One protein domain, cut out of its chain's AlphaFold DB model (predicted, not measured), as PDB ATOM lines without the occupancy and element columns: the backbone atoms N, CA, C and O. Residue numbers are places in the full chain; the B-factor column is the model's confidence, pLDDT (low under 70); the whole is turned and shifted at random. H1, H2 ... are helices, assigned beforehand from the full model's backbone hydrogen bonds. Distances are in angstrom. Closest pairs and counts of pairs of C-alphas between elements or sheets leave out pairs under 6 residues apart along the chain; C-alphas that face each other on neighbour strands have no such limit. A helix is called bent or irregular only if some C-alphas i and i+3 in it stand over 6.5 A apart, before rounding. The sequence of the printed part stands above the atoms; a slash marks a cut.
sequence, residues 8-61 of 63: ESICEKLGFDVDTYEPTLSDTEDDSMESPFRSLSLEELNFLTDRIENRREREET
ATOM      1  N   GLU A   8     -12.517  -3.452  17.358       92.06
ATOM      2  CA  GLU A   8     -11.915  -2.140  17.097       92.06
ATOM      3  C   GLU A   8     -10.691  -2.239  16.179       92.06
ATOM      4  O   GLU A   8     -10.609  -1.487  15.211       92.06
ATOM      5  N   SER A   9      -9.799  -3.215  16.397       92.00
ATOM      6  CA  SER A   9      -8.626  -3.414  15.537       92.00
ATOM      7  C   SER A   9      -9.013  -3.811  14.111       92.00
ATOM      8  O   SER A   9      -8.380  -3.368  13.155       92.00
ATOM      9  N   ILE A  10     -10.070  -4.612  13.953       92.19
ATOM     10  CA  ILE A  10     -10.588  -4.993  12.633       92.19
ATOM     11  C   ILE A  10     -11.206  -3.780  11.924       92.19
ATOM     12  O   ILE A  10     -10.915  -3.549  10.751       92.19
ATOM     13  N   CYS A  11     -12.015  -2.978  12.621       92.31
ATOM     14  CA  CYS A  11     -12.616  -1.770  12.045       92.31
ATOM     15  C   CYS A  11     -11.555  -0.731  11.662       92.31
ATOM     16  O   CYS A  11     -11.643  -0.130  10.593       92.31
ATOM     17  N   GLU A  12     -10.523  -0.549  12.490       91.56
ATOM     18  CA  GLU A  12      -9.401   0.343  12.188       91.56
ATOM     19  C   GLU A  12      -8.638  -0.119  10.938       91.56
ATOM     20  O   GLU A  12      -8.314   0.690  10.069       91.56
ATOM     21  N   LYS A  13      -8.423  -1.433  10.798       91.44
ATOM     22  CA  LYS A  13      -7.755  -2.031   9.637       91.44
ATOM     23  C   LYS A  13      -8.563  -1.898   8.345       91.44
ATOM     24  O   LYS A  13      -7.982  -1.677   7.285       91.44
ATOM     25  N   LEU A  14      -9.883  -2.046   8.428       89.44
ATOM     26  CA  LEU A  14     -10.795  -1.911   7.291       89.44
ATOM     27  C   LEU A  14     -11.097  -0.448   6.938       89.44
ATOM     28  O   LEU A  14     -11.434  -0.147   5.794       89.44
ATOM     29  N   GLY A  15     -10.976   0.464   7.904       90.75
ATOM     30  CA  GLY A  15     -11.326   1.877   7.751       90.75
ATOM     31  C   GLY A  15     -12.834   2.153   7.769       90.75
ATOM     32  O   GLY A  15     -13.253   3.263   7.446       90.75
ATOM     33  N   PHE A  16     -13.652   1.165   8.136       90.00
ATOM     34  CA  PHE A  16     -15.101   1.288   8.288       90.00
ATOM     35  C   PHE A  16     -15.618   0.347   9.379       90.00
ATOM     36  O   PHE A  16     -14.937  -0.589   9.798       90.00
ATOM     37  N   ASP A  17     -16.840   0.606   9.835       90.81
ATOM     38  CA  ASP A  17     -17.510  -0.205  10.844       90.81
ATOM     39  C   ASP A  17     -18.241  -1.391  10.190       90.81
ATOM     40  O   ASP A  17     -19.090  -1.211   9.317       90.81
ATOM     41  N   VAL A  18     -17.887  -2.615  10.592       89.00
ATOM     42  CA  VAL A  18     -18.382  -3.850   9.957       89.00
ATOM     43  C   VAL A  18     -19.871  -4.081  10.222       89.00
ATOM     44  O   VAL A  18     -20.558  -4.621   9.361       89.00
ATOM     45  N   ASP A  19     -20.390  -3.661  11.379       86.00
ATOM     46  CA  ASP A  19     -21.815  -3.805  11.710       86.00
ATOM     47  C   ASP A  19     -22.730  -2.940  10.843       86.00
ATOM     48  O   ASP A  19     -23.904  -3.268  10.677       86.00
ATOM     49  N   THR A  20     -22.206  -1.830  10.329       86.56
ATOM     50  CA  THR A  20     -22.944  -0.879   9.485       86.56
ATOM     51  C   THR A  20     -22.570  -0.976   8.008       86.56
ATOM     52  O   THR A  20     -23.106  -0.233   7.189       86.56
ATOM     53  N   TYR A  21     -21.660  -1.886   7.653       84.69
ATOM     54  CA  TYR A  21     -21.246  -2.083   6.274       84.69
ATOM     55  C   TYR A  21     -22.368  -2.730   5.458       84.69
ATOM     56  O   TYR A  21     -22.692  -3.907   5.629       84.69
ATOM     57  N   GLU A  22     -22.919  -1.966   4.522       80.06
ATOM     58  CA  GLU A  22     -23.865  -2.459   3.527       80.06
ATOM     59  C   GLU A  22     -23.134  -2.644   2.189       80.06
ATOM     60  O   GLU A  22     -22.705  -1.655   1.583       80.06
ATOM     61  N   PRO A  23     -22.957  -3.887   1.704       74.94
ATOM     62  CA  PRO A  23     -22.379  -4.100   0.388       74.94
ATOM     63  C   PRO A  23     -23.303  -3.495  -0.670       74.94
ATOM     64  O   PRO A  23     -24.517  -3.708  -0.653       74.94
ATOM     65  N   THR A  24     -22.731  -2.766  -1.626       71.94
ATOM     66  CA  THR A  24     -23.475  -2.317  -2.803       71.94
ATOM     67  C   THR A  24     -23.850  -3.537  -3.633       71.94
ATOM     68  O   THR A  24     -23.027  -4.071  -4.376       71.94
ATOM     69  N   LEU A  25     -25.086  -4.007  -3.476       66.75
ATOM     70  CA  LEU A  25     -25.629  -5.102  -4.267       66.75
ATOM     71  C   LEU A  25     -25.856  -4.599  -5.695       66.75
ATOM     72  O   LEU A  25     -26.802  -3.859  -5.965       66.75
ATOM     73  N   SER A  26     -24.956  -4.969  -6.599       64.81
ATOM     74  CA  SER A  26     -25.184  -4.839  -8.035       64.81
ATOM     75  C   SER A  26     -25.950  -6.070  -8.517       64.81
ATOM     76  O   SER A  26     -25.581  -7.195  -8.193       64.81
ATOM     77  N   ASP A  27     -27.010  -5.860  -9.302       67.50
ATOM     78  CA  ASP A  27     -27.776  -6.937  -9.961       67.50
ATOM     79  C   ASP A  27     -26.943  -7.649 -11.046       67.50
ATOM     80  O   ASP A  27     -27.253  -8.747 -11.492       67.50
ATOM     81  N   THR A  28     -25.845  -7.014 -11.466       70.06
ATOM     82  CA  THR A  28     -24.835  -7.600 -12.348       70.06
ATOM     83  C   THR A  28     -23.655  -8.069 -11.505       70.06
ATOM     84  O   THR A  28     -23.141  -7.277 -10.712       70.06
ATOM     85  N   GLU A  29     -23.223  -9.319 -11.698       65.50
ATOM     86  CA  GLU A  29     -22.001  -9.890 -11.115       65.50
ATOM     87  C   GLU A  29     -20.772  -9.121 -11.637       65.50
ATOM     88  O   GLU A  29     -20.147  -9.489 -12.630       65.50
ATOM     89  N   ASP A  30     -20.480  -7.976 -11.023       68.38
ATOM     90  CA  ASP A  30     -19.280  -7.190 -11.287       68.38
ATOM     91  C   ASP A  30     -18.166  -7.657 -10.344       68.38
ATOM     92  O   ASP A  30     -17.973  -7.126  -9.253       68.38
ATOM     93  N   ASP A  31     -17.408  -8.661 -10.789       68.81
ATOM     94  CA  ASP A  31     -16.208  -9.163 -10.099       68.81
ATOM     95  C   ASP A  31     -15.040  -8.153 -10.099       68.81
ATOM     96  O   ASP A  31     -13.951  -8.438  -9.596       68.81
ATOM     97  N   SER A  32     -15.234  -6.959 -10.674       74.00
ATOM     98  CA  SER A  32     -14.241  -5.882 -10.653       74.00
ATOM     99  C   SER A  32     -14.002  -5.344  -9.236       74.00
ATOM    100  O   SER A  32     -12.946  -4.762  -8.973       74.00
ATOM    101  N   MET A  33     -14.965  -5.523  -8.324       71.00
ATOM    102  CA  MET A  33     -14.865  -5.095  -6.929       71.00
ATOM    103  C   MET A  33     -14.296  -6.200  -6.041       71.00
ATOM    104  O   MET A  33     -14.902  -7.245  -5.813       71.00
ATOM    105  N   GLU A  34     -13.127  -5.935  -5.474       76.81
ATOM    106  CA  GLU A  34     -12.527  -6.801  -4.471       76.81
ATOM    107  C   GLU A  34     -13.239  -6.652  -3.121       76.81
ATOM    108  O   GLU A  34     -13.526  -5.541  -2.674       76.81
ATOM    109  N   SER A  35     -13.494  -7.775  -2.444       81.94
ATOM    110  CA  SER A  35     -14.088  -7.752  -1.106       81.94
ATOM    111  C   SER A  35     -13.205  -6.954  -0.137       81.94
ATOM    112  O   SER A  35     -12.023  -7.284   0.010       81.94
ATOM    113  N   PRO A  36     -13.751  -5.970   0.603       84.38
ATOM    114  CA  PRO A  36     -12.968  -5.188   1.561       84.38
ATOM    115  C   PRO A  36     -12.392  -6.054   2.691       84.38
ATOM    116  O   PRO A  36     -11.358  -5.735   3.279       84.38
ATOM    117  N   PHE A  37     -13.012  -7.209   2.941       88.69
ATOM    118  CA  PHE A  37     -12.574  -8.190   3.926       88.69
ATOM    119  C   PHE A  37     -11.383  -9.041   3.459       88.69
ATOM    120  O   PHE A  37     -10.849  -9.810   4.255       88.69
ATOM    121  N   ARG A  38     -10.916  -8.905   2.205       88.06
ATOM    122  CA  ARG A  38      -9.743  -9.641   1.688       88.06
ATOM    123  C   ARG A  38      -8.462  -9.339   2.476       88.06
ATOM    124  O   ARG A  38      -7.560 -10.168   2.527       88.06
ATOM    125  N   SER A  39      -8.381  -8.160   3.090       87.75
ATOM    126  CA  SER A  39      -7.245  -7.734   3.916       87.75
ATOM    127  C   SER A  39      -7.184  -8.424   5.290       87.75
ATOM    128  O   SER A  39      -6.164  -8.336   5.983       87.75
ATOM    129  N   LEU A  40      -8.257  -9.109   5.698       89.81
ATOM    130  CA  LEU A  40      -8.349  -9.801   6.977       89.81
ATOM    131  C   LEU A  40      -7.730 -11.200   6.918       89.81
ATOM    132  O   LEU A  40      -7.815 -11.919   5.924       89.81
ATOM    133  N   SER A  41      -7.128 -11.599   8.030       92.25
ATOM    134  CA  SER A  41      -6.641 -12.956   8.262       92.25
ATOM    135  C   SER A  41      -7.816 -13.892   8.546       92.25
ATOM    136  O   SER A  41      -8.879 -13.457   8.988       92.25
ATOM    137  N   LEU A  42      -7.613 -15.203   8.384       90.94
ATOM    138  CA  LEU A  42      -8.644 -16.200   8.708       90.94
ATOM    139  C   LEU A  42      -9.145 -16.096  10.157       90.94
ATOM    140  O   LEU A  42     -10.332 -16.275  10.399       90.94
ATOM    141  N   GLU A  43      -8.268 -15.773  11.109       92.38
ATOM    142  CA  GLU A  43      -8.646 -15.596  12.517       92.38
ATOM    143  C   GLU A  43      -9.534 -14.356  12.732       92.38
ATOM    144  O   GLU A  43     -10.509 -14.423  13.476       92.38
ATOM    145  N   GLU A  44      -9.243 -13.247  12.042       91.56
ATOM    146  CA  GLU A  44     -10.056 -12.020  12.078       91.56
ATOM    147  C   GLU A  44     -11.441 -12.264  11.460       91.56
ATOM    148  O   GLU A  44     -12.454 -11.838  12.011       91.56
ATOM    149  N   LEU A  45     -11.496 -13.004  10.348       91.50
ATOM    150  CA  LEU A  45     -12.754 -13.410   9.720       91.50
ATOM    151  C   LEU A  45     -13.573 -14.322  10.636       91.50
ATOM    152  O   LEU A  45     -14.772 -14.114  10.789       91.50
ATOM    153  N   ASN A  46     -12.932 -15.302  11.275       91.81
ATOM    154  CA  ASN A  46     -13.609 -16.205  12.200       91.81
ATOM    155  C   ASN A  46     -14.188 -15.451  13.407       91.81
ATOM    156  O   ASN A  46     -15.311 -15.724  13.820       91.81
ATOM    157  N   PHE A  47     -13.461 -14.456  13.925       91.62
ATOM    158  CA  PHE A  47     -13.956 -13.572  14.983       91.62
ATOM    159  C   PHE A  47     -15.212 -12.795  14.555       91.62
ATOM    160  O   PHE A  47     -16.170 -12.700  15.322       91.62
ATOM    161  N   LEU A  48     -15.234 -12.247  13.333       90.19
ATOM    162  CA  LEU A  48     -16.416 -11.553  12.810       90.19
ATOM    163  C   LEU A  48     -17.607 -12.500  12.637       90.19
ATOM    164  O   LEU A  48     -18.721 -12.135  13.009       90.19
ATOM    165  N   THR A  49     -17.380 -13.704  12.109       89.19
ATOM    166  CA  THR A  49     -18.424 -14.722  11.937       89.19
ATOM    167  C   THR A  49     -19.045 -15.103  13.280       89.19
ATOM    168  O   THR A  49     -20.257 -14.964  13.431       89.19
ATOM    169  N   ASP A  50     -18.226 -15.455  14.278       89.62
ATOM    170  CA  ASP A  50     -18.695 -15.794  15.630       89.62
ATOM    171  C   ASP A  50     -19.508 -14.647  16.246       89.62
ATOM    172  O   ASP A  50     -20.584 -14.857  16.806       89.62
ATOM    173  N   ARG A  51     -19.051 -13.400  16.071       86.44
ATOM    174  CA  ARG A  51     -19.757 -12.208  16.553       86.44
ATOM    175  C   ARG A  51     -21.121 -12.020  15.886       86.44
ATOM    176  O   ARG A  51     -22.068 -11.626  16.568       86.44
ATOM    177  N   ILE A  52     -21.234 -12.275  14.581       84.94
ATOM    178  CA  ILE A  52     -22.497 -12.172  13.831       84.94
ATOM    179  C   ILE A  52     -23.455 -13.297  14.239       84.94
ATOM    180  O   ILE A  52     -24.634 -13.033  14.476       84.94
ATOM    181  N   GLU A  53     -22.964 -14.531  14.364       83.69
ATOM    182  CA  GLU A  53     -23.753 -15.681  14.820       83.69
ATOM    183  C   GLU A  53     -24.275 -15.464  16.248       83.69
ATOM    184  O   GLU A  53     -25.483 -15.529  16.483       83.69
ATOM    185  N   ASN A  54     -23.403 -15.055  17.174       79.12
ATOM    186  CA  ASN A  54     -23.773 -14.724  18.554       79.12
ATOM    187  C   ASN A  54     -24.723 -13.521  18.668       79.12
ATOM    188  O   ASN A  54     -25.401 -13.368  19.690       79.12
ATOM    189  N   ARG A  55     -24.777 -12.637  17.664       73.75
ATOM    190  CA  ARG A  55     -25.767 -11.551  17.612       73.75
ATOM    191  C   ARG A  55     -27.145 -12.081  17.227       73.75
ATOM    192  O   ARG A  55     -28.118 -11.731  17.889       73.75
ATOM    193  N   ARG A  56     -27.215 -12.960  16.220       61.47
ATOM    194  CA  ARG A  56     -28.469 -13.566  15.740       61.47
ATOM    195  C   ARG A  56     -29.158 -14.394  16.823       61.47
ATOM    196  O   ARG A  56     -30.360 -14.246  17.020       61.47
ATOM    197  N   GLU A  57     -28.397 -15.143  17.624       60.75
ATOM    198  CA  GLU A  57     -28.961 -15.920  18.740       60.75
ATOM    199  C   GLU A  57     -29.613 -15.051  19.835       60.75
ATOM    200  O   GLU A  57     -30.482 -15.517  20.572       60.75
ATOM    201  N   ARG A  58     -29.241 -13.767  19.950       56.69
ATOM    202  CA  ARG A  58     -29.857 -12.836  20.914       56.69
ATOM    203  C   ARG A  58     -31.151 -12.207  20.402       56.69
ATOM    204  O   ARG A  58     -31.932 -11.720  21.215       56.69
ATOM    205  N   GLU A  59     -31.382 -12.217  19.093       55.44
ATOM    206  CA  GLU A  59     -32.596 -11.676  18.469       55.44
ATOM    207  C   GLU A  59     -33.685 -12.750  18.266       55.44
ATOM    208  O   GLU A  59     -34.865 -12.415  18.185       55.44
ATOM    209  N   GLU A  60     -33.334 -14.044  18.294       52.91
ATOM    210  CA  GLU A  60     -34.264 -15.175  18.108       52.91
ATOM    211  C   GLU A  60     -34.899 -15.737  19.402       52.91
ATOM    212  O   GLU A  60     -35.353 -16.880  19.433       52.91
ATOM    213  N   THR A  61     -35.029 -14.943  20.473       46.31
ATOM    214  CA  THR A  61     -35.917 -15.302  21.606       46.31
ATOM    215  C   THR A  61     -37.144 -14.390  21.704       46.31
ATOM    216  O   THR A  61     -37.216 -13.528  22.583       46.31
TER     217      THR A  61
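This is residues 8 to 61 of the 63 residues of an uncharacterized protein of Clostridium sp. CAG:411 (UniProt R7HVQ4). Three helices come together at one corner of a loose, open model, and from there the long helix H3 and a wide loop of residues 15 to 35 spread away from each other. Short H1 crosses the first part of H3 steeply, the loop swings out and folds back into short H2, and residues 25 to 32 and 53 to 61 stick out. The printed part has 54 residues with three named helices, H1, H2 and H3 along the chain, and no named strand; the class is all helix. It is loose, with a radius of gyration of the C-alphas of 13.2 A and spans of 38 by 26 by 18 A.

H1, residues 8 to 14, begins with C-alpha 8 at (-11.915, -2.140, 17.097) and is 9.9 A long. H2, residues 36 to 39, begins with C-alpha 36 at (-12.968, -5.188, 1.561); it is irregular, but only just, with C-alphas 36 and 39 6.7 A apart. H3, residues 42 to 59, is 26.3 A long and ends with C-alpha 59 at (-32.596, -11.676, 18.469).

H1 and H2 only just touch, with 3 pairs of C-alphas within 8 A, the closest being Leu 14 and Pro 36 at 6.9 A. H1 and H3 are close but not clearly touching; their closest C-alphas, of Ile 10 and Glu 44, are 7.1 A apart. They run opposite ways at a steep tilt of 62 degrees. H2 and H3 are close but not clearly touching, with the C-alphas of Phe 37 and Leu 45 closest at 7.8 A. In H1 every O i to N i+4 pair is within hydrogen-bond range, in H3 12 of 14; H2 is too short for such a pair, and its 1 pair of O i to N i+3 is not within range.

The C-alphas farthest apart, of Ser 32 and Thr 61, are 40.0 A apart. The printed part has no cut. The link from H1 to H2 is long, 21 residues, and that from H2 to H3 is tight, 2 residues. Mean pLDDT of the printed part is 80.6; residues 25 to 27, 29 to 31 and 56 to 61 are under 70.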